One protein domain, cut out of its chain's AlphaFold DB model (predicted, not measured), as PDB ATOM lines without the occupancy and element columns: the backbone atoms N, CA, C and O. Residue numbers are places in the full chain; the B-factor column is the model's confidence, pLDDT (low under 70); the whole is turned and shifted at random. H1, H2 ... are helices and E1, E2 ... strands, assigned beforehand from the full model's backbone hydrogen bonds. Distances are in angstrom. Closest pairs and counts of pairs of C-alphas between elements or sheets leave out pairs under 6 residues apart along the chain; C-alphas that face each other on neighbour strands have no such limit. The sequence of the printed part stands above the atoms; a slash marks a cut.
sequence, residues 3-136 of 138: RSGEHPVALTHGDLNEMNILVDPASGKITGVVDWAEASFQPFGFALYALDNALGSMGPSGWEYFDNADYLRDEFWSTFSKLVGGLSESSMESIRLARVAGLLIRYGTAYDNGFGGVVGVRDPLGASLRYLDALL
ATOM      1  N   ARG A   3     196.481 129.564 183.879       65.06
ATOM      2  CA  ARG A   3     197.136 128.532 184.689       65.06
ATOM      3  C   ARG A   3     196.091 127.482 185.055       65.06
ATOM      4  O   ARG A   3     195.079 127.821 185.664       65.06
ATOM      5  N   SER A   4     196.323 126.241 184.636       59.16
ATOM      6  CA  SER A   4     195.396 125.120 184.813       59.16
ATOM      7  C   SER A   4     195.455 124.535 186.227       59.16
ATOM      8  O   SER A   4     196.539 124.324 186.769       59.16
ATOM      9  N   GLY A   5     194.280 124.242 186.780       65.19
ATOM     10  CA  GLY A   5     194.002 123.672 188.101       65.19
ATOM     11  C   GLY A   5     192.483 123.689 188.327       65.19
ATOM     12  O   GLY A   5     191.756 124.151 187.446       65.19
ATOM     13  N   GLU A   6     191.984 123.230 189.479       70.00
ATOM     14  CA  GLU A   6     190.535 123.280 189.773       70.00
ATOM     15  C   GLU A   6     189.973 124.713 189.719       70.00
ATOM     16  O   GLU A   6     188.830 124.916 189.321       70.00
ATOM     17  N   HIS A   7     190.814 125.714 189.999       80.06
ATOM     18  CA  HIS A   7     190.484 127.134 189.895       80.06
ATOM     19  C   HIS A   7     191.433 127.832 188.907       80.06
ATOM     20  O   HIS A   7     192.553 128.195 189.284       80.06
ATOM     21  N   PRO A   8     191.031 128.009 187.633       87.31
ATOM     22  CA  PRO A   8     191.879 128.636 186.626       87.31
ATOM     23  C   PRO A   8     192.229 130.080 186.996       87.31
ATOM     24  O   PRO A   8     191.343 130.875 187.302       87.31
ATOM     25  N   VAL A   9     193.511 130.444 186.920       91.19
ATOM     26  CA  VAL A   9     194.002 131.809 187.195       91.19
ATOM     27  C   VAL A   9     194.586 132.421 185.925       91.19
ATOM     28  O   VAL A   9     195.314 131.755 185.186       91.19
ATOM     29  N   ALA A  10     194.311 133.698 185.673       91.31
ATOM     30  CA  ALA A  10     194.850 134.449 184.543       91.31
ATOM     31  C   ALA A  10     195.288 135.856 184.963       91.31
ATOM     32  O   ALA A  10     194.759 136.429 185.916       91.31
ATOM     33  N   LEU A  11     196.232 136.429 184.211       92.94
ATOM     34  CA  LEU A  11     196.457 137.872 184.258       92.94
ATOM     35  C   LEU A  11     195.173 138.566 183.790       92.94
ATOM     36  O   LEU A  11     194.730 138.347 182.662       92.94
ATOM     37  N   THR A  12     194.577 139.350 184.677       92.81
ATOM     38  CA  THR A  12     193.271 139.991 184.517       92.81
ATOM     39  C   THR A  12     193.446 141.507 184.592       92.81
ATOM     40  O   THR A  12     194.285 141.967 185.352       92.81
ATOM     41  N   HIS A  13     192.675 142.272 183.810       93.75
ATOM     42  CA  HIS A  13     192.850 143.723 183.610       93.75
ATOM     43  C   HIS A  13     192.626 144.597 184.861       93.75
ATOM     44  O   HIS A  13     193.152 145.697 184.948       93.75
ATOM     45  N   GLY A  14     191.813 144.136 185.814       92.38
ATOM     46  CA  GLY A  14     191.411 144.907 186.996       92.38
ATOM     47  C   GLY A  14     190.252 145.881 186.739       92.38
ATOM     48  O   GLY A  14     189.256 145.848 187.457       92.38
ATOM     49  N   ASP A  15     190.295 146.646 185.646       93.06
ATOM     50  CA  ASP A  15     189.218 147.572 185.247       93.06
ATOM     51  C   ASP A  15     188.777 147.372 183.785       93.06
ATOM     52  O   ASP A  15     188.959 148.242 182.938       93.06
ATOM     53  N   LEU A  16     188.295 146.179 183.427       94.75
ATOM     54  CA  LEU A  16     187.900 145.900 182.042       94.75
ATOM     55  C   LEU A  16     186.506 146.476 181.768       94.75
ATOM     56  O   LEU A  16     185.502 145.882 182.152       94.75
ATOM     57  N   ASN A  17     186.442 147.625 181.104       91.19
ATOM     58  CA  ASN A  17     185.197 148.285 180.715       91.19
ATOM     59  C   ASN A  17     185.306 148.865 179.292       91.19
ATOM     60  O   ASN A  17     186.378 148.847 178.684       91.19
ATOM     61  N   GLU A  18     184.197 149.367 178.759       90.19
ATOM     62  CA  GLU A  18     184.068 149.898 177.402       90.19
ATOM     63  C   GLU A  18     185.046 151.039 177.077       90.19
ATOM     64  O   GLU A  18     185.467 151.160 175.930       90.19
ATOM     65  N   MET A  19     185.483 151.822 178.068       92.62
ATOM     66  CA  MET A  19     186.473 152.892 177.878       92.62
ATOM     67  C   MET A  19     187.894 152.354 177.676       92.62
ATOM     68  O   MET A  19     188.740 153.047 177.113       92.62
ATOM     69  N   ASN A  20     188.146 151.113 178.101       96.38
ATOM     70  CA  ASN A  20     189.446 150.448 178.035       96.38
ATOM     71  C   ASN A  20     189.559 149.458 176.862       96.38
ATOM     72  O   ASN A  20     190.606 148.830 176.682       96.38
ATOM     73  N   ILE A  21     188.513 149.324 176.035       96.06
ATOM     74  CA  ILE A  21     188.483 148.444 174.859       96.06
ATOM     75  C   ILE A  21     188.442 149.298 173.591       96.06
ATOM     76  O   ILE A  21     187.458 149.966 173.292       96.06
ATOM     77  N   LEU A  22     189.516 149.242 172.805       97.12
ATOM     78  CA  LEU A  22     189.596 149.923 171.517       97.12
ATOM     79  C   LEU A  22     189.012 149.033 170.424       97.12
ATOM     80  O   LEU A  22     189.384 147.863 170.310       97.12
ATOM     81  N   VAL A  23     188.141 149.607 169.595       96.75
ATOM     82  CA  VAL A  23     187.500 148.913 168.477       96.75
ATOM     83  C   VAL A  23     187.721 149.653 167.164       96.75
ATOM     84  O   VAL A  23     187.704 150.882 167.112       96.75
ATOM     85  N   ASP A  24     187.900 148.899 166.084       97.38
ATOM     86  CA  ASP A  24     187.838 149.447 164.734       97.38
ATOM     87  C   ASP A  24     186.377 149.792 164.391       97.38
ATOM     88  O   ASP A  24     185.532 148.893 164.391       97.38
ATOM     89  N   PRO A  25     186.045 151.055 164.070       95.31
ATOM     90  CA  PRO A  25     184.657 151.470 163.880       95.31
ATOM     91  C   PRO A  25     184.004 150.854 162.636       95.31
ATOM     92  O   PRO A  25     182.780 150.784 162.567       95.31
ATOM     93  N   ALA A  26     184.792 150.414 161.650       96.75
ATOM     94  CA  ALA A  26     184.263 149.824 160.423       96.75
ATOM     95  C   ALA A  26     183.898 148.340 160.591       96.75
ATOM     96  O   ALA A  26     182.918 147.877 160.010       96.75
ATOM     97  N   SER A  27     184.688 147.585 161.355       96.06
ATOM     98  CA  SER A  27     184.557 146.128 161.490       96.06
ATOM     99  C   SER A  27     184.110 145.649 162.869       96.06
ATOM    100  O   SER A  27     183.781 144.472 163.011       96.06
ATOM    101  N   GLY A  28     184.136 146.511 163.888       90.81
ATOM    102  CA  GLY A  28     183.836 146.159 165.280       90.81
ATOM    103  C   GLY A  28     184.899 145.282 165.950       90.81
ATOM    104  O   GLY A  28     184.697 144.811 167.067       90.81
ATOM    105  N   LYS A  29     186.037 145.029 165.290       95.69
ATOM    106  CA  LYS A  29     187.112 144.210 165.860       95.69
ATOM    107  C   LYS A  29     187.797 144.948 167.000       95.69
ATOM    108  O   LYS A  29     188.164 146.109 166.842       95.69
ATOM    109  N   ILE A  30     188.059 144.237 168.095       95.75
ATOM    110  CA  ILE A  30     188.924 144.735 169.166       95.75
ATOM    111  C   ILE A  30     190.341 144.891 168.607       95.75
ATOM    112  O   ILE A  30     190.947 143.921 168.147       95.75
ATOM    113  N   THR A  31     190.868 146.110 168.647       97.62
ATOM    114  CA  THR A  31     192.223 146.453 168.189       97.62
ATOM    115  C   THR A  31     193.201 146.621 169.344       97.62
ATOM    116  O   THR A  31     194.411 146.602 169.127       97.62
ATOM    117  N   GLY A  32     192.702 146.775 170.570       97.44
ATOM    118  CA  GLY A  32     193.537 146.894 171.755       97.44
ATOM    119  C   GLY A  32     192.733 146.908 173.047       97.44
ATOM    120  O   GLY A  32     191.550 147.233 173.055       97.44
ATOM    121  N   VAL A  33     193.417 146.570 174.136       97.38
ATOM    122  CA  VAL A  33     192.943 146.752 175.511       97.38
ATOM    123  C   VAL A  33     194.000 147.592 176.221       97.38
ATOM    124  O   VAL A  33     195.187 147.255 176.145       97.38
ATOM    125  N   VAL A  34     193.597 148.697 176.843       97.38
ATOM    126  CA  VAL A  34     194.487 149.724 177.415       97.38
ATOM    127  C   VAL A  34     194.196 149.951 178.895       97.38
ATOM    128  O   VAL A  34     193.140 149.564 179.361       97.38
ATOM    129  N   ASP A  35     195.108 150.631 179.595       94.94
ATOM    130  CA  ASP A  35     195.016 150.921 181.038       94.94
ATOM    131  C   ASP A  35     195.169 149.694 181.961       94.94
ATOM    132  O   ASP A  35     194.364 149.401 182.839       94.94
ATOM    133  N   TRP A  36     196.281 148.975 181.785       94.25
ATOM    134  CA  TRP A  36     196.632 147.783 182.566       94.25
ATOM    135  C   TRP A  36     197.198 148.090 183.968       94.25
ATOM    136  O   TRP A  36     197.879 147.241 184.546       94.25
ATOM    137  N   ALA A  37     196.984 149.293 184.513       91.75
ATOM    138  CA  ALA A  37     197.575 149.710 185.789       91.75
ATOM    139  C   ALA A  37     197.164 148.803 186.965       91.75
ATOM    140  O   ALA A  37     197.977 148.537 187.847       91.75
ATOM    141  N   GLU A  38     195.939 148.274 186.924       91.69
ATOM    142  CA  GLU A  38     195.339 147.437 187.976       91.69
ATOM    143  C   GLU A  38     195.469 145.928 187.683       91.69
ATOM    144  O   GLU A  38     194.813 145.083 188.301       91.69
ATOM    145  N   ALA A  39     196.304 145.552 186.708       93.00
ATOM    146  CA  ALA A  39     196.391 144.176 186.255       93.00
ATOM    147  C   ALA A  39     197.007 143.246 187.309       93.00
ATOM    148  O   ALA A  39     198.108 143.478 187.812       93.00
ATOM    149  N   SER A  40     196.341 142.125 187.598       93.00
ATOM    150  CA  SER A  40     196.835 141.137 188.563       93.00
ATOM    151  C   SER A  40     196.443 139.702 188.194       93.00
ATOM    152  O   SER A  40     195.584 139.458 187.342       93.00
ATOM    153  N   PHE A  41     197.122 138.713 188.786       92.62
ATOM    154  CA  PHE A  41     196.755 137.304 188.621       92.62
ATOM    155  C   PHE A  41     195.535 136.985 189.492       92.62
ATOM    156  O   PHE A  41     195.632 136.971 190.718       92.62
ATOM    157  N   GLN A  42     194.393 136.723 188.857       92.62
ATOM    158  CA  GLN A  42     193.096 136.507 189.513       92.62
ATOM    159  C   GLN A  42     192.392 135.274 188.924       92.62
ATOM    160  O   GLN A  42     192.744 134.845 187.815       92.62
ATOM    161  N   PRO A  43     191.399 134.692 189.620       93.38
ATOM    162  CA  PRO A  43     190.555 133.654 189.044       93.38
ATOM    163  C   PRO A  43     189.926 134.116 187.724       93.38
ATOM    164  O   PRO A  43     189.354 135.207 187.634       93.38
ATOM    165  N   PHE A  44     190.029 133.287 186.687       90.31
ATOM    166  CA  PHE A  44     189.438 133.576 185.389       90.31
ATOM    167  C   PHE A  44     187.915 133.592 185.539       90.31
ATOM    168  O   PHE A  44     187.296 132.570 185.806       90.31
ATOM    169  N   GLY A  45     187.335 134.782 185.446       93.50
ATOM    170  CA  GLY A  45     185.945 135.047 185.813       93.50
ATOM    171  C   GLY A  45     185.791 136.426 186.439       93.50
ATOM    172  O   GLY A  45     184.824 137.122 186.157       93.50
ATOM    173  N   PHE A  46     186.798 136.880 187.184       95.06
ATOM    174  CA  PHE A  46     186.735 138.127 187.947       95.06
ATOM    175  C   PHE A  46     186.438 139.371 187.093       95.06
ATOM    176  O   PHE A  46     185.680 140.230 187.523       95.06
ATOM    177  N   ALA A  47     186.963 139.448 185.867       95.12
ATOM    178  CA  ALA A  47     186.668 140.546 184.939       95.12
ATOM    179  C   ALA A  47     185.485 140.282 183.987       95.12
ATOM    180  O   ALA A  47     185.257 141.069 183.072       95.12
ATOM    181  N   LEU A  48     184.722 139.196 184.158       95.50
ATOM    182  CA  LEU A  48     183.588 138.893 183.275       95.50
ATOM    183  C   LEU A  48     182.359 139.776 183.522       95.50
ATOM    184  O   LEU A  48     181.434 139.714 182.720       95.50
ATOM    185  N   TYR A  49     182.381 140.674 184.514       93.88
ATOM    186  CA  TYR A  49     181.438 141.800 184.551       93.88
ATOM    187  C   TYR A  49     181.513 142.648 183.266       93.88
ATOM    188  O   TYR A  49     180.528 143.266 182.876       93.88
ATOM    189  N   ALA A  50     182.659 142.644 182.572       94.75
ATOM    190  CA  ALA A  50     182.819 143.288 181.273       94.75
ATOM    191  C   ALA A  50     181.943 142.650 180.186       94.75
ATOM    192  O   ALA A  50     181.447 143.353 179.311       94.75
ATOM    193  N   LEU A  51     181.737 141.325 180.238       95.25
ATOM    194  CA  LEU A  51     180.808 140.645 179.336       95.25
ATOM    195  C   LEU A  51     179.384 141.120 179.609       95.25
ATOM    196  O   LEU A  51     178.664 141.430 178.672       95.25
ATOM    197  N   ASP A  52     178.991 141.214 180.878       93.38
ATOM    198  CA  ASP A  52     177.658 141.693 181.243       93.38
ATOM    199  C   ASP A  52     177.427 143.122 180.737       93.38
ATOM    200  O   ASP A  52     176.441 143.375 180.048       93.38
ATOM    201  N   ASN A  53     178.396 144.015 180.948       92.94
ATOM    202  CA  ASN A  53     178.363 145.391 180.440       92.94
ATOM    203  C   ASN A  53     178.376 145.490 178.907       92.94
ATOM    204  O   ASN A  53     177.898 146.476 178.358       92.94
ATOM    205  N   ALA A  54     178.886 144.483 178.195       93.44
ATOM    206  CA  ALA A  54     178.811 144.433 176.736       93.44
ATOM    207  C   ALA A  54     177.429 143.991 176.218       93.44
ATOM    208  O   ALA A  54     177.122 144.191 175.042       93.44
ATOM    209  N   LEU A  55     176.603 143.372 177.067       95.62
ATOM    210  CA  LEU A  55     175.317 142.771 176.695       95.62
ATOM    211  C   LEU A  55     174.104 143.606 177.116       95.62
ATOM    212  O   LEU A  55     172.978 143.278 176.740       95.62
ATOM    213  N   GLY A  56     174.302 144.659 177.901       94.88
ATOM    214  CA  GLY A  56     173.224 145.514 178.370       94.88
ATOM    215  C   GLY A  56     173.734 146.800 178.994       94.88
ATOM    216  O   GLY A  56     174.930 147.083 179.004       94.88
ATOM    217  N   SER A  57     172.810 147.596 179.515       94.12
ATOM    218  CA  SER A  57     173.140 148.849 180.188       94.12
ATOM    219  C   SER A  57     172.133 149.186 181.283       94.12
ATOM    220  O   SER A  57     170.987 148.732 181.270       94.12
ATOM    221  N   MET A  58     172.566 149.991 182.254       92.12
ATOM    222  CA  MET A  58     171.698 150.497 183.314       92.12
ATOM    223  C   MET A  58     170.917 151.724 182.826       92.12
ATOM    224  O   MET A  58     171.486 152.802 182.652       92.12
ATOM    225  N   GLY A  59     169.604 151.574 182.657       90.94
ATOM    226  CA  GLY A  59     168.672 152.642 182.316       90.94
ATOM    227  C   GLY A  59     167.920 153.231 183.524       90.94
ATOM    228  O   GLY A  59     168.087 152.801 184.677       90.94
ATOM    229  N   PRO A  60     167.032 154.216 183.281       88.62
ATOM    230  CA  PRO A  60     166.174 154.796 184.317       88.62
ATOM    231  C   PRO A  60     165.295 153.755 185.022       88.62
ATOM    232  O   PRO A  60     165.089 153.848 186.231       88.62
ATOM    233  N   SER A  61     164.834 152.740 184.284       89.38
ATOM    234  CA  SER A  61     163.932 151.690 184.778       89.38
ATOM    235  C   SER A  61     164.650 150.462 185.347       89.38
ATOM    236  O   SER A  61     163.993 149.569 185.872       89.38
ATOM    237  N   GLY A  62     165.983 150.410 185.283       91.31
ATOM    238  CA  GLY A  62     166.764 149.238 185.675       91.31
ATOM    239  C   GLY A  62     167.705 148.788 184.571       91.31
ATOM    240  O   GLY A  62     167.964 149.523 183.622       91.31
ATOM    241  N   TRP A  63     168.244 147.588 184.737       94.44
ATOM    242  CA  TRP A  63     169.098 146.971 183.737       94.44
ATOM    243  C   TRP A  63     168.284 146.505 182.531       94.44
ATOM    244  O   TRP A  63     167.267 145.829 182.689       94.44
ATOM    245  N   GLU A  64     168.763 146.829 181.337       95.38
ATOM    246  CA  GLU A  64     168.155 146.436 180.071       95.38
ATOM    247  C   GLU A  64     169.202 145.717 179.216       95.38
ATOM    248  O   GLU A  64     170.290 146.241 178.966       95.38
ATOM    249  N   TYR A  65     168.880 144.497 178.786       96.19
ATOM    250  CA  TYR A  65     169.697 143.749 177.834       96.19
ATOM    251  C   TYR A  65     169.422 144.226 176.406       96.19
ATOM    252  O   TYR A  65     168.286 144.556 176.067       96.19
ATOM    253  N   PHE A  66     170.449 144.219 175.557       95.75
ATOM    254  CA  PHE A  66     170.279 144.459 174.125       95.75
ATOM    255  C   PHE A  66     169.570 143.277 173.445       95.75
ATOM    256  O   PHE A  66     169.663 142.142 173.912       95.75
ATOM    257  N   ASP A  67     168.908 143.526 172.310       97.19
ATOM    258  CA  ASP A  67     168.047 142.550 171.614       97.19
ATOM    259  C   ASP A  67     168.712 141.186 171.341       97.19
ATOM    260  O   ASP A  67     168.046 140.154 171.296       97.19
ATOM    261  N   ASN A  68     170.030 141.164 171.146       96.00
ATOM    262  CA  ASN A  68     170.815 139.970 170.829       96.00
ATOM    263  C   ASN A  68     171.665 139.454 172.004       96.00
ATOM    264  O   ASN A  68     172.558 138.630 171.787       96.00
ATOM    265  N   ALA A  69     171.410 139.911 173.233       96.62
ATOM    266  CA  ALA A  69     172.236 139.602 174.397       96.62
ATOM    267  C   ALA A  69     172.377 138.096 174.662       96.62
ATOM    268  O   ALA A  69     173.481 137.622 174.926       96.62
ATOM    269  N   ASP A  70     171.290 137.330 174.558       96.69
ATOM    270  CA  ASP A  70     171.321 135.884 174.805       96.69
ATOM    271  C   ASP A  70     172.171 135.152 173.769       96.69
ATOM    272  O   ASP A  70     173.066 134.386 174.126       96.69
ATOM    273  N   TYR A  71     171.978 135.481 172.489       97.62
ATOM    274  CA  TYR A  71     172.785 134.936 171.402       97.62
ATOM    275  C   TYR A  71     174.277 135.254 171.581       97.62
ATOM    276  O   TYR A  71     175.121 134.367 171.461       97.62
ATOM    277  N   LEU A  72     174.619 136.506 171.901       97.12
ATOM    278  CA  LEU A  72     176.010 136.921 172.093       97.12
ATOM    279  C   LEU A  72     176.647 136.283 173.333       97.12
ATOM    280  O   LEU A  72     177.833 135.950 173.308       97.12
ATOM    281  N   ARG A  73     175.876 136.080 174.407       96.94
ATOM    282  CA  ARG A  73     176.337 135.376 175.608       96.94
ATOM    283  C   ARG A  73     176.671 133.921 175.296       96.94
ATOM    284  O   ARG A  73     177.735 133.444 175.696       96.94
ATOM    285  N   ASP A  74     175.799 133.237 174.567       97.19
ATOM    286  CA  ASP A  74     176.022 131.853 174.150       97.19
ATOM    287  C   ASP A  74     177.221 131.742 173.203       97.19
ATOM    288  O   ASP A  74     178.072 130.863 173.373       97.19
ATOM    289  N   GLU A  75     177.348 132.672 172.254       97.69
ATOM    290  CA  GLU A  75     178.475 132.714 171.324       97.69
ATOM    291  C   GLU A  75     179.803 132.974 172.049       97.69
ATOM    292  O   GLU A  75     180.806 132.318 171.746       97.69
ATOM    293  N   PHE A  76     179.813 133.857 173.056       96.38
ATOM    294  CA  PHE A  76     180.978 134.087 173.911       96.38
ATOM    295  C   PHE A  76     181.429 132.794 174.592       96.38
ATOM    296  O   PHE A  76     182.592 132.408 174.464       96.38
ATOM    297  N   TRP A  77     180.525 132.096 175.290       95.50
ATOM    298  CA  TRP A  77     180.880 130.876 176.022       95.50
ATOM    299  C   TRP A  77     181.280 129.735 175.084       95.50
ATOM    300  O   TRP A  77     182.263 129.044 175.348       95.50
ATOM    301  N   SER A  78     180.579 129.579 173.960       95.62
ATOM    302  CA  SER A  78     180.901 128.605 172.913       95.62
ATOM    303  C   SER A  78     182.300 128.839 172.341       95.62
ATOM    304  O   SER A  78     183.115 127.914 172.274       95.62
ATOM    305  N   THR A  79     182.615 130.082 171.973       96.06
ATOM    306  CA  THR A  79     183.926 130.461 171.436       96.06
ATOM    307  C   THR A  79     185.022 130.319 172.488       96.06
ATOM    308  O   THR A  79     186.067 129.733 172.203       96.06
ATOM    309  N   PHE A  80     184.781 130.771 173.719       93.81
ATOM    310  CA  PHE A  80     185.717 130.627 174.832       93.81
ATOM    311  C   PHE A  80     186.090 129.159 175.079       93.81
ATOM    312  O   PHE A  80     187.274 128.816 175.083       93.81
ATOM    313  N   SER A  81     185.097 128.274 175.218       91.56
ATOM    314  CA  SER A  81     185.335 126.848 175.457       91.56
ATOM    315  C   SER A  81     186.090 126.182 174.304       91.56
ATOM    316  O   SER A  81     186.978 125.369 174.558       91.56
ATOM    317  N   LYS A  82     185.799 126.550 173.046       93.25
ATOM    318  CA  LYS A  82     186.527 126.047 171.865       93.25
ATOM    319  C   LYS A  82     187.985 126.508 171.833       93.25
ATOM    320  O   LYS A  82     188.855 125.709 171.501       93.25
ATOM    321  N   LEU A  83     188.247 127.778 172.148       92.06
ATOM    322  CA  LEU A  83     189.587 128.366 172.079       92.06
ATOM    323  C   LEU A  83     190.496 127.904 173.215       92.06
ATOM    324  O   LEU A  83     191.682 127.682 172.987       92.06
ATOM    325  N   VAL A  84     189.964 127.774 174.433       88.75
ATOM    326  CA  VAL A  84     190.750 127.275 175.568       88.75
ATOM    327  C   VAL A  84     190.947 125.766 175.462       88.75
ATOM    328  O   VAL A  84     192.067 125.294 175.643       88.75
ATOM    329  N   GLY A  85     189.882 125.026 175.128       86.81
ATOM    330  CA  GLY A  85     189.889 123.567 175.069       86.81
ATOM    331  C   GLY A  85     190.162 122.900 176.424       86.81
ATOM    332  O   GLY A  85     190.689 123.502 177.356       86.81
ATOM    333  N   GLY A  86     189.786 121.627 176.562       83.88
ATOM    334  CA  GLY A  86     190.227 120.785 177.685       83.88
ATOM    335  C   GLY A  86     189.782 121.210 179.095       83.88
ATOM    336  O   GLY A  86     190.313 120.679 180.066       83.88
ATOM    337  N   LEU A  87     188.830 122.139 179.231       86.69
ATOM    338  CA  LEU A  87     188.239 122.485 180.525       86.69
ATOM    339  C   LEU A  87     187.232 121.411 180.944       86.69
ATOM    340  O   LEU A  87     186.356 121.040 180.162       86.69
ATOM    341  N   SER A  88     187.339 120.935 182.185       90.12
ATOM    342  CA  SER A  88     186.298 120.108 182.790       90.12
ATOM    343  C   SER A  88     185.053 120.945 183.094       90.12
ATOM    344  O   SER A  88     185.102 122.175 183.185       90.12
ATOM    345  N   GLU A  89     183.934 120.263 183.326       90.62
ATOM    346  CA  GLU A  89     182.711 120.901 183.818       90.62
ATOM    347  C   GLU A  89     182.945 121.630 185.153       90.62
ATOM    348  O   GLU A  89     182.525 122.774 185.305       90.62
ATOM    349  N   SER A  90     183.727 121.041 186.066       91.62
ATOM    350  CA  SER A  90     184.093 121.665 187.346       91.62
ATOM    351  C   SER A  90     184.942 122.934 187.193       91.62
ATOM    352  O   SER A  90     184.763 123.899 187.940       91.62
ATOM    353  N   SER A  91     185.843 122.985 186.204       91.44
ATOM    354  CA  SER A  91     186.582 124.209 185.885       91.44
ATOM    355  C   SER A  91     185.649 125.284 185.330       91.44
ATOM    356  O   SER A  91     185.772 126.447 185.708       91.44
ATOM    357  N   MET A  92     184.695 124.913 184.469       92.06
ATOM    358  CA  MET A  92     183.687 125.847 183.955       92.06
ATOM    359  C   MET A  92     182.781 126.384 185.069       92.06
ATOM    360  O   MET A  92     182.488 127.578 185.094       92.06
ATOM    361  N   GLU A  93     182.371 125.541 186.012       93.00
ATOM    362  CA  GLU A  93     181.614 125.955 187.194       93.00
ATOM    363  C   GLU A  93     182.427 126.907 188.081       93.00
ATOM    364  O   GLU A  93     181.930 127.967 188.463       93.00
ATOM    365  N   SER A  94     183.710 126.609 188.307       93.62
ATOM    366  CA  SER A  94     184.618 127.504 189.037       93.62
ATOM    367  C   SER A  94     184.771 128.869 188.358       93.62
ATOM    368  O   SER A  94     184.785 129.891 189.040       93.62
ATOM    369  N   ILE A  95     184.835 128.915 187.022       94.12
ATOM    370  CA  ILE A  95     184.871 130.171 186.250       94.12
ATOM    371  C   ILE A  95     183.567 130.962 186.432       94.12
ATOM    372  O   ILE A  95     183.595 132.182 186.615       94.12
ATOM    373  N   ARG A  96     182.412 130.286 186.417       94.06
ATOM    374  CA  ARG A  96     181.103 130.922 186.646       94.06
ATOM    375  C   ARG A  96     180.986 131.476 188.067       94.06
ATOM    376  O   ARG A  96     180.522 132.601 188.235       94.06
ATOM    377  N   LEU A  97     181.465 130.743 189.071       95.06
ATOM    378  CA  LEU A  97     181.518 131.219 190.456       95.06
ATOM    379  C   LEU A  97     182.469 132.415 190.604       95.06
ATOM    380  O   LEU A  97     182.125 133.413 191.235       95.06
ATOM    381  N   ALA A  98     183.637 132.358 189.960       95.06
ATOM    382  CA  ALA A  98     184.585 133.466 189.911       95.06
ATOM    383  C   ALA A  98     183.985 134.721 189.255       95.06
ATOM    384  O   ALA A  98     184.276 135.829 189.700       95.06
ATOM    385  N   ARG A  99     183.110 134.575 188.248       95.50
ATOM    386  CA  ARG A  99     182.334 135.699 187.693       95.50
ATOM    387  C   ARG A  99     181.433 136.345 188.742       95.50
ATOM    388  O   ARG A  99     181.429 137.567 188.848       95.50
ATOM    389  N   VAL A 100     180.701 135.553 189.525       95.88
ATOM    390  CA  VAL A 100     179.838 136.082 190.598       95.88
ATOM    391  C   VAL A 100     180.666 136.826 191.651       95.88
ATOM    392  O   VAL A 100     180.323 137.947 192.017       95.88
ATOM    393  N   ALA A 101     181.798 136.261 192.079       94.69
ATOM    394  CA  ALA A 101     182.720 136.943 192.991       94.69
ATOM    395  C   ALA A 101     183.261 138.260 192.398       94.69
ATOM    396  O   ALA A 101     183.319 139.271 193.094       94.69
ATOM    397  N   GLY A 102     183.593 138.269 191.105       94.56
ATOM    398  CA  GLY A 102     184.013 139.466 190.377       94.56
ATOM    399  C   GLY A 102     182.958 140.573 190.365       94.56
ATOM    400  O   GLY A 102     183.299 141.727 190.604       94.56
ATOM    401  N   LEU A 103     181.681 140.231 190.153       94.81
ATOM    402  CA  LEU A 103     180.562 141.181 190.231       94.81
ATOM    403  C   LEU A 103     180.442 141.797 191.629       94.81
ATOM    404  O   LEU A 103     180.350 143.019 191.751       94.81
ATOM    405  N   LEU A 104     180.494 140.962 192.674       94.19
ATOM    406  CA  LEU A 104     180.421 141.404 194.070       94.19
ATOM    407  C   LEU A 104     181.557 142.363 194.430       94.19
ATOM    408  O   LEU A 104     181.314 143.360 195.100       94.19
ATOM    409  N   ILE A 105     182.780 142.095 193.969       92.69
ATOM    410  CA  ILE A 105     183.909 143.010 194.172       92.69
ATOM    411  C   ILE A 105     183.678 144.297 193.377       92.69
ATOM    412  O   ILE A 105     183.682 145.381 193.948       92.69
ATOM    413  N   ARG A 106     183.407 144.193 192.071       93.31
ATOM    414  CA  ARG A 106     183.271 145.350 191.180       93.31
ATOM    415  C   ARG A 106     182.226 146.355 191.664       93.31
ATOM    416  O   ARG A 106     182.481 147.554 191.619       93.31
ATOM    417  N   TYR A 107     181.058 145.879 192.089       92.56
ATOM    418  CA  TYR A 107     179.906 146.736 192.383       92.56
ATOM    419  C   TYR A 107     179.519 146.790 193.866       92.56
ATOM    420  O   TYR A 107     178.695 147.620 194.240       92.56
ATOM    421  N   GLY A 108     180.092 145.928 194.708       91.06
ATOM    422  CA  GLY A 108     179.780 145.840 196.139       91.06
ATOM    423  C   GLY A 108     180.863 146.383 197.069       91.06
ATOM    424  O   GLY A 108     180.613 146.498 198.268       91.06
ATOM    425  N   THR A 109     182.049 146.728 196.559       89.81
ATOM    426  CA  THR A 109     183.135 147.306 197.365       89.81
ATOM    427  C   THR A 109     183.518 148.701 196.882       89.81
ATOM    428  O   THR A 109     183.325 149.058 195.720       89.81
ATOM    429  N   ALA A 110     184.066 149.512 197.788       89.25
ATOM    430  CA  ALA A 110     184.677 150.784 197.426       89.25
ATOM    431  C   ALA A 110     186.029 150.554 196.733       89.25
ATOM    432  O   ALA A 110     186.718 149.571 197.009       89.25
ATOM    433  N   TYR A 111     186.423 151.479 195.858       87.44
ATOM    434  CA  TYR A 111     187.763 151.496 195.272       87.44
ATOM    435  C   TYR A 111     188.841 151.551 196.364       87.44
ATOM    436  O   TYR A 111     188.789 152.407 197.251       87.44
ATOM    437  N   ASP A 112     189.845 150.683 196.247       83.44
ATOM    438  CA  ASP A 112     191.003 150.606 197.137       83.44
ATOM    439  C   ASP A 112     192.279 150.505 196.290       83.44
ATOM    440  O   ASP A 112     192.466 149.541 195.552       83.44
ATOM    441  N   ASN A 113     193.165 151.498 196.401       78.31
ATOM    442  CA  ASN A 113     194.434 151.531 195.667       78.31
ATOM    443  C   ASN A 113     195.508 150.588 196.244       78.31
ATOM    444  O   ASN A 113     196.576 150.442 195.651       78.31
ATOM    445  N   GLY A 114     195.258 149.978 197.406       78.56
ATOM    446  CA  GLY A 114     196.073 148.914 197.986       78.56
ATOM    447  C   GLY A 114     195.636 147.512 197.556       78.56
ATOM    448  O   GLY A 114     196.370 146.549 197.792       78.56
ATOM    449  N   PHE A 115     194.470 147.376 196.917       74.12
ATOM    450  CA  PHE A 115     193.939 146.102 196.443       74.12
ATOM    451  C   PHE A 115     194.268 145.889 194.961       74.12
ATOM    452  O   PHE A 115     193.651 146.473 194.079       74.12
ATOM    453  N   GLY A 116     195.237 145.017 194.672       76.75
ATOM    454  CA  GLY A 116     195.599 144.697 193.290       76.75
ATOM    455  C   GLY A 116     194.587 143.766 192.615       76.75
ATOM    456  O   GLY A 116     194.429 142.615 193.031       76.75
ATOM    457  N   GLY A 117     193.970 144.200 191.516       87.94
ATOM    458  CA  GLY A 117     193.058 143.383 190.712       87.94
ATOM    459  C   GLY A 117     191.748 144.085 190.405       87.94
ATOM    460  O   GLY A 117     191.743 145.260 190.055       87.94
ATOM    461  N   VAL A 118     190.633 143.345 190.464       87.81
ATOM    462  CA  VAL A 118     189.320 143.928 190.148       87.81
ATOM    463  C   VAL A 118     189.019 145.100 191.069       87.81
ATOM    464  O   VAL A 118     188.918 144.930 192.281       87.81
ATOM    465  N   VAL A 119     188.853 146.276 190.467       90.88
ATOM    466  CA  VAL A 119     188.592 147.510 191.203       90.88
ATOM    467  C   VAL A 119     187.117 147.640 191.574       90.88
ATOM    468  O   VAL A 119     186.236 147.369 190.753       90.88
ATOM    469  N   GLY A 120     186.868 148.079 192.810       89.69
ATOM    470  CA  GLY A 120     185.547 148.486 193.292       89.69
ATOM    471  C   GLY A 120     185.132 149.875 192.790       89.69
ATOM    472  O   GLY A 120     185.851 150.539 192.036       89.69
ATOM    473  N   VAL A 121     183.972 150.354 193.233       86.56
ATOM    474  CA  VAL A 121     183.415 151.641 192.794       86.56
ATOM    475  C   VAL A 121     184.077 152.832 193.487       86.56
ATOM    476  O   VAL A 121     184.215 152.876 194.709       86.56
ATOM    477  N   ARG A 122     184.474 153.840 192.699       79.69
ATOM    478  CA  ARG A 122     185.068 155.087 193.218       79.69
ATOM    479  C   ARG A 122     184.050 155.992 193.915       79.69
ATOM    480  O   ARG A 122     184.425 156.721 194.825       79.69
ATOM    481  N   ASP A 123     182.788 155.924 193.497       76.44
ATOM    482  CA  ASP A 123     181.674 156.646 194.110       76.44
ATOM    483  C   ASP A 123     180.581 155.644 194.524       76.44
ATOM    484  O   ASP A 123     179.766 155.234 193.692       76.44
ATOM    485  N   PRO A 124     180.579 155.173 195.784       62.41
ATOM    486  CA  PRO A 124     179.715 154.091 196.249       62.41
ATOM    487  C   PRO A 124     178.259 154.524 196.482       62.41
ATOM    488  O   PRO A 124     177.544 153.879 197.249       62.41
ATOM    489  N   LEU A 125     177.779 155.594 195.832       62.88
ATOM    490  CA  LEU A 125     176.347 155.892 195.802       62.88
ATOM    491  C   LEU A 125     175.572 154.629 195.386       62.88
ATOM    492  O   LEU A 125     176.034 153.836 194.558       62.88
ATOM    493  N   GLY A 126     174.371 154.451 195.946       62.97
ATOM    494  CA  GLY A 126     173.565 153.226 195.812       62.97
ATOM    495  C   GLY A 126     173.225 152.796 194.375       62.97
ATOM    496  O   GLY A 126     172.667 151.724 194.175       62.97
ATOM    497  N   ALA A 127     173.583 153.592 193.364       72.56
ATOM    498  CA  ALA A 127     173.497 153.223 191.957       72.56
ATOM    499  C   ALA A 127     174.362 152.002 191.592       72.56
ATOM    500  O   ALA A 127     173.973 151.248 190.706       72.56
ATOM    501  N   SER A 128     175.491 151.781 192.273       82.62
ATOM    502  CA  SER A 128     176.356 150.609 192.061       82.62
ATOM    503  C   SER A 128     175.688 149.300 192.491       82.62
ATOM    504  O   SER A 128     175.706 148.327 191.743       82.62
ATOM    505  N   LEU A 129     174.989 149.299 193.629       87.00
ATOM    506  CA  LEU A 129     174.248 148.132 194.122       87.00
ATOM    507  C   LEU A 129     173.131 147.692 193.166       87.00
ATOM    508  O   LEU A 129     172.866 146.500 193.057       87.00
ATOM    509  N   ARG A 130     172.559 148.617 192.379       90.31
ATOM    510  CA  ARG A 130     171.579 148.271 191.332       90.31
ATOM    511  C   ARG A 130     172.153 147.321 190.275       90.31
ATOM    512  O   ARG A 130     171.393 146.580 189.662       90.31
ATOM    513  N   TYR A 131     173.470 147.337 190.041       92.12
ATOM    514  CA  TYR A 131     174.119 146.374 189.146       92.12
ATOM    515  C   TYR A 131     174.164 144.979 189.769       92.12
ATOM    516  O   TYR A 131     173.987 143.997 189.057       92.12
ATOM    517  N   LEU A 132     174.358 144.874 191.088       92.38
ATOM    518  CA  LEU A 132     174.302 143.586 191.782       92.38
ATOM    519  C   LEU A 132     172.895 142.995 191.729       92.38
ATOM    520  O   LEU A 132     172.755 141.837 191.349       92.38
ATOM    521  N   ASP A 133     171.871 143.803 192.015       90.88
ATOM    522  CA  ASP A 133     170.465 143.379 191.942       90.88
ATOM    523  C   ASP A 133     170.084 142.872 190.542       90.88
ATOM    524  O   ASP A 133     169.246 141.986 190.399       90.88
ATOM    525  N   ALA A 134     170.698 143.436 189.498       92.38
ATOM    526  CA  ALA A 134     170.414 143.086 188.114       92.38
ATOM    527  C   ALA A 134     171.202 141.876 187.584       92.38
ATOM    528  O   ALA A 134     170.691 141.137 186.742       92.38
ATOM    529  N   LEU A 135     172.464 141.718 187.997       93.06
ATOM    530  CA  LEU A 135     173.417 140.802 187.353       93.06
ATOM    531  C   LEU A 135     173.695 139.528 188.154       93.06
ATOM    532  O   LEU A 135     174.247 138.566 187.600       93.06
ATOM    533  N   LEU A 136     173.354 139.509 189.445       91.31
ATOM    534  CA  LEU A 136     173.442 138.292 190.240       91.31
ATOM    535  C   LEU A 136     172.359 137.294 189.793       91.31
ATOM    536  O   LEU A 136     171.231 137.689 189.504       91.31
TER     537      LEU A 136
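AT A GLANCE: This is residues 3 to 136 of the 138 residues of the protein "APH domain-containing protein" of Fusarium floridanum (UniProt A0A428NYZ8). Three small two-stranded sheets lie around a frame of helices: H2 and H3 make an open V, their tight link at its corner, and short H1 bridges its open side. H4 folds back on the last part of H3, the pair E5 and E6 lies by H1 and H4, the pair E1 and E4 has E4 beside H3, and the hairpin E2 and E3 keeps apart from the other named elements. The printed part has 134 residues, with four named helices and six named strands in the order E1 E2 E3 E4 H1 E5 E6 H2 H3 H4. The sheets, E1 - E4, E2 - E3 and E5 - E6, are antiparallel, and the class is mixed, helices and strands. It is compact, with a radius of gyration of the C-alphas of 15.1 A, and spans 42 by 38 by 28 A.

HOW THE PARTS SIT: Start at E1, residues 9 to 12, and look across to its antiparallel neighbour E4, residues 40 to 43: N 10 and O 42 are 2.9 A apart, within hydrogen-bond range. Between them in the chain, E2, residues 21 to 23, and E3, residues 30 to 33, form a hairpin, with N 31 and O 22 at 2.8 A. Next comes H1, residues 49 to 55, then the hairpin of E5, residues 56 to 59, and E6, residues 62 to 65, where N 59 and O 62 are 2.8 A apart. H2, residues 69 to 84, touches H1 with residues 69 to 73 alone, at a steep tilt of 50 degrees, opposite ways; the closest C-alphas are Leu 55 and Ala 69, 5.0 A. H3, residues 89 to 108, touches H1 with residues 99 to 106 alone, about perpendicular at 89 degrees; the closest C-alphas, Tyr 49 and Leu 103, are 5.8 A apart. H2 and H3 are apart. The closest C-alphas of E4 and H3, Pro 43 and Ala 98, are 6.0 A apart. H4, residues 129 to 135, forms a helical hairpin with H3, touching its residues 103 to 108 alone at a shallow tilt of 23 degrees; the closest C-alphas are Tyr 107 and Leu 129, 6.1 A. The closest C-alphas of E6 and H4, Trp 63 and Ala 134, are 6.0 A apart. In H1, H2, H3 and H4 every O i to N i+4 pair is within hydrogen-bond range.

IN THESE COORDINATES: Find C-alpha 9 at (194.002, 131.809, 187.195), where E1 begins. H2 measures 22.3 A from first to last C-alpha. H3 runs 28.0 A from C-alpha 89 at (182.711, 120.901, 183.818). H4 ends at C-alpha 135, (173.417, 140.802, 187.353).

THE WHOLE: The C-alphas farthest apart, Pro 60 and Gly 86, are 42.2 A apart. The printed part has no cut, and the link from H3 to H4, residues 109 to 128, is long. The pLDDT is under 70 at residues 3 to 5 and 124 to 126.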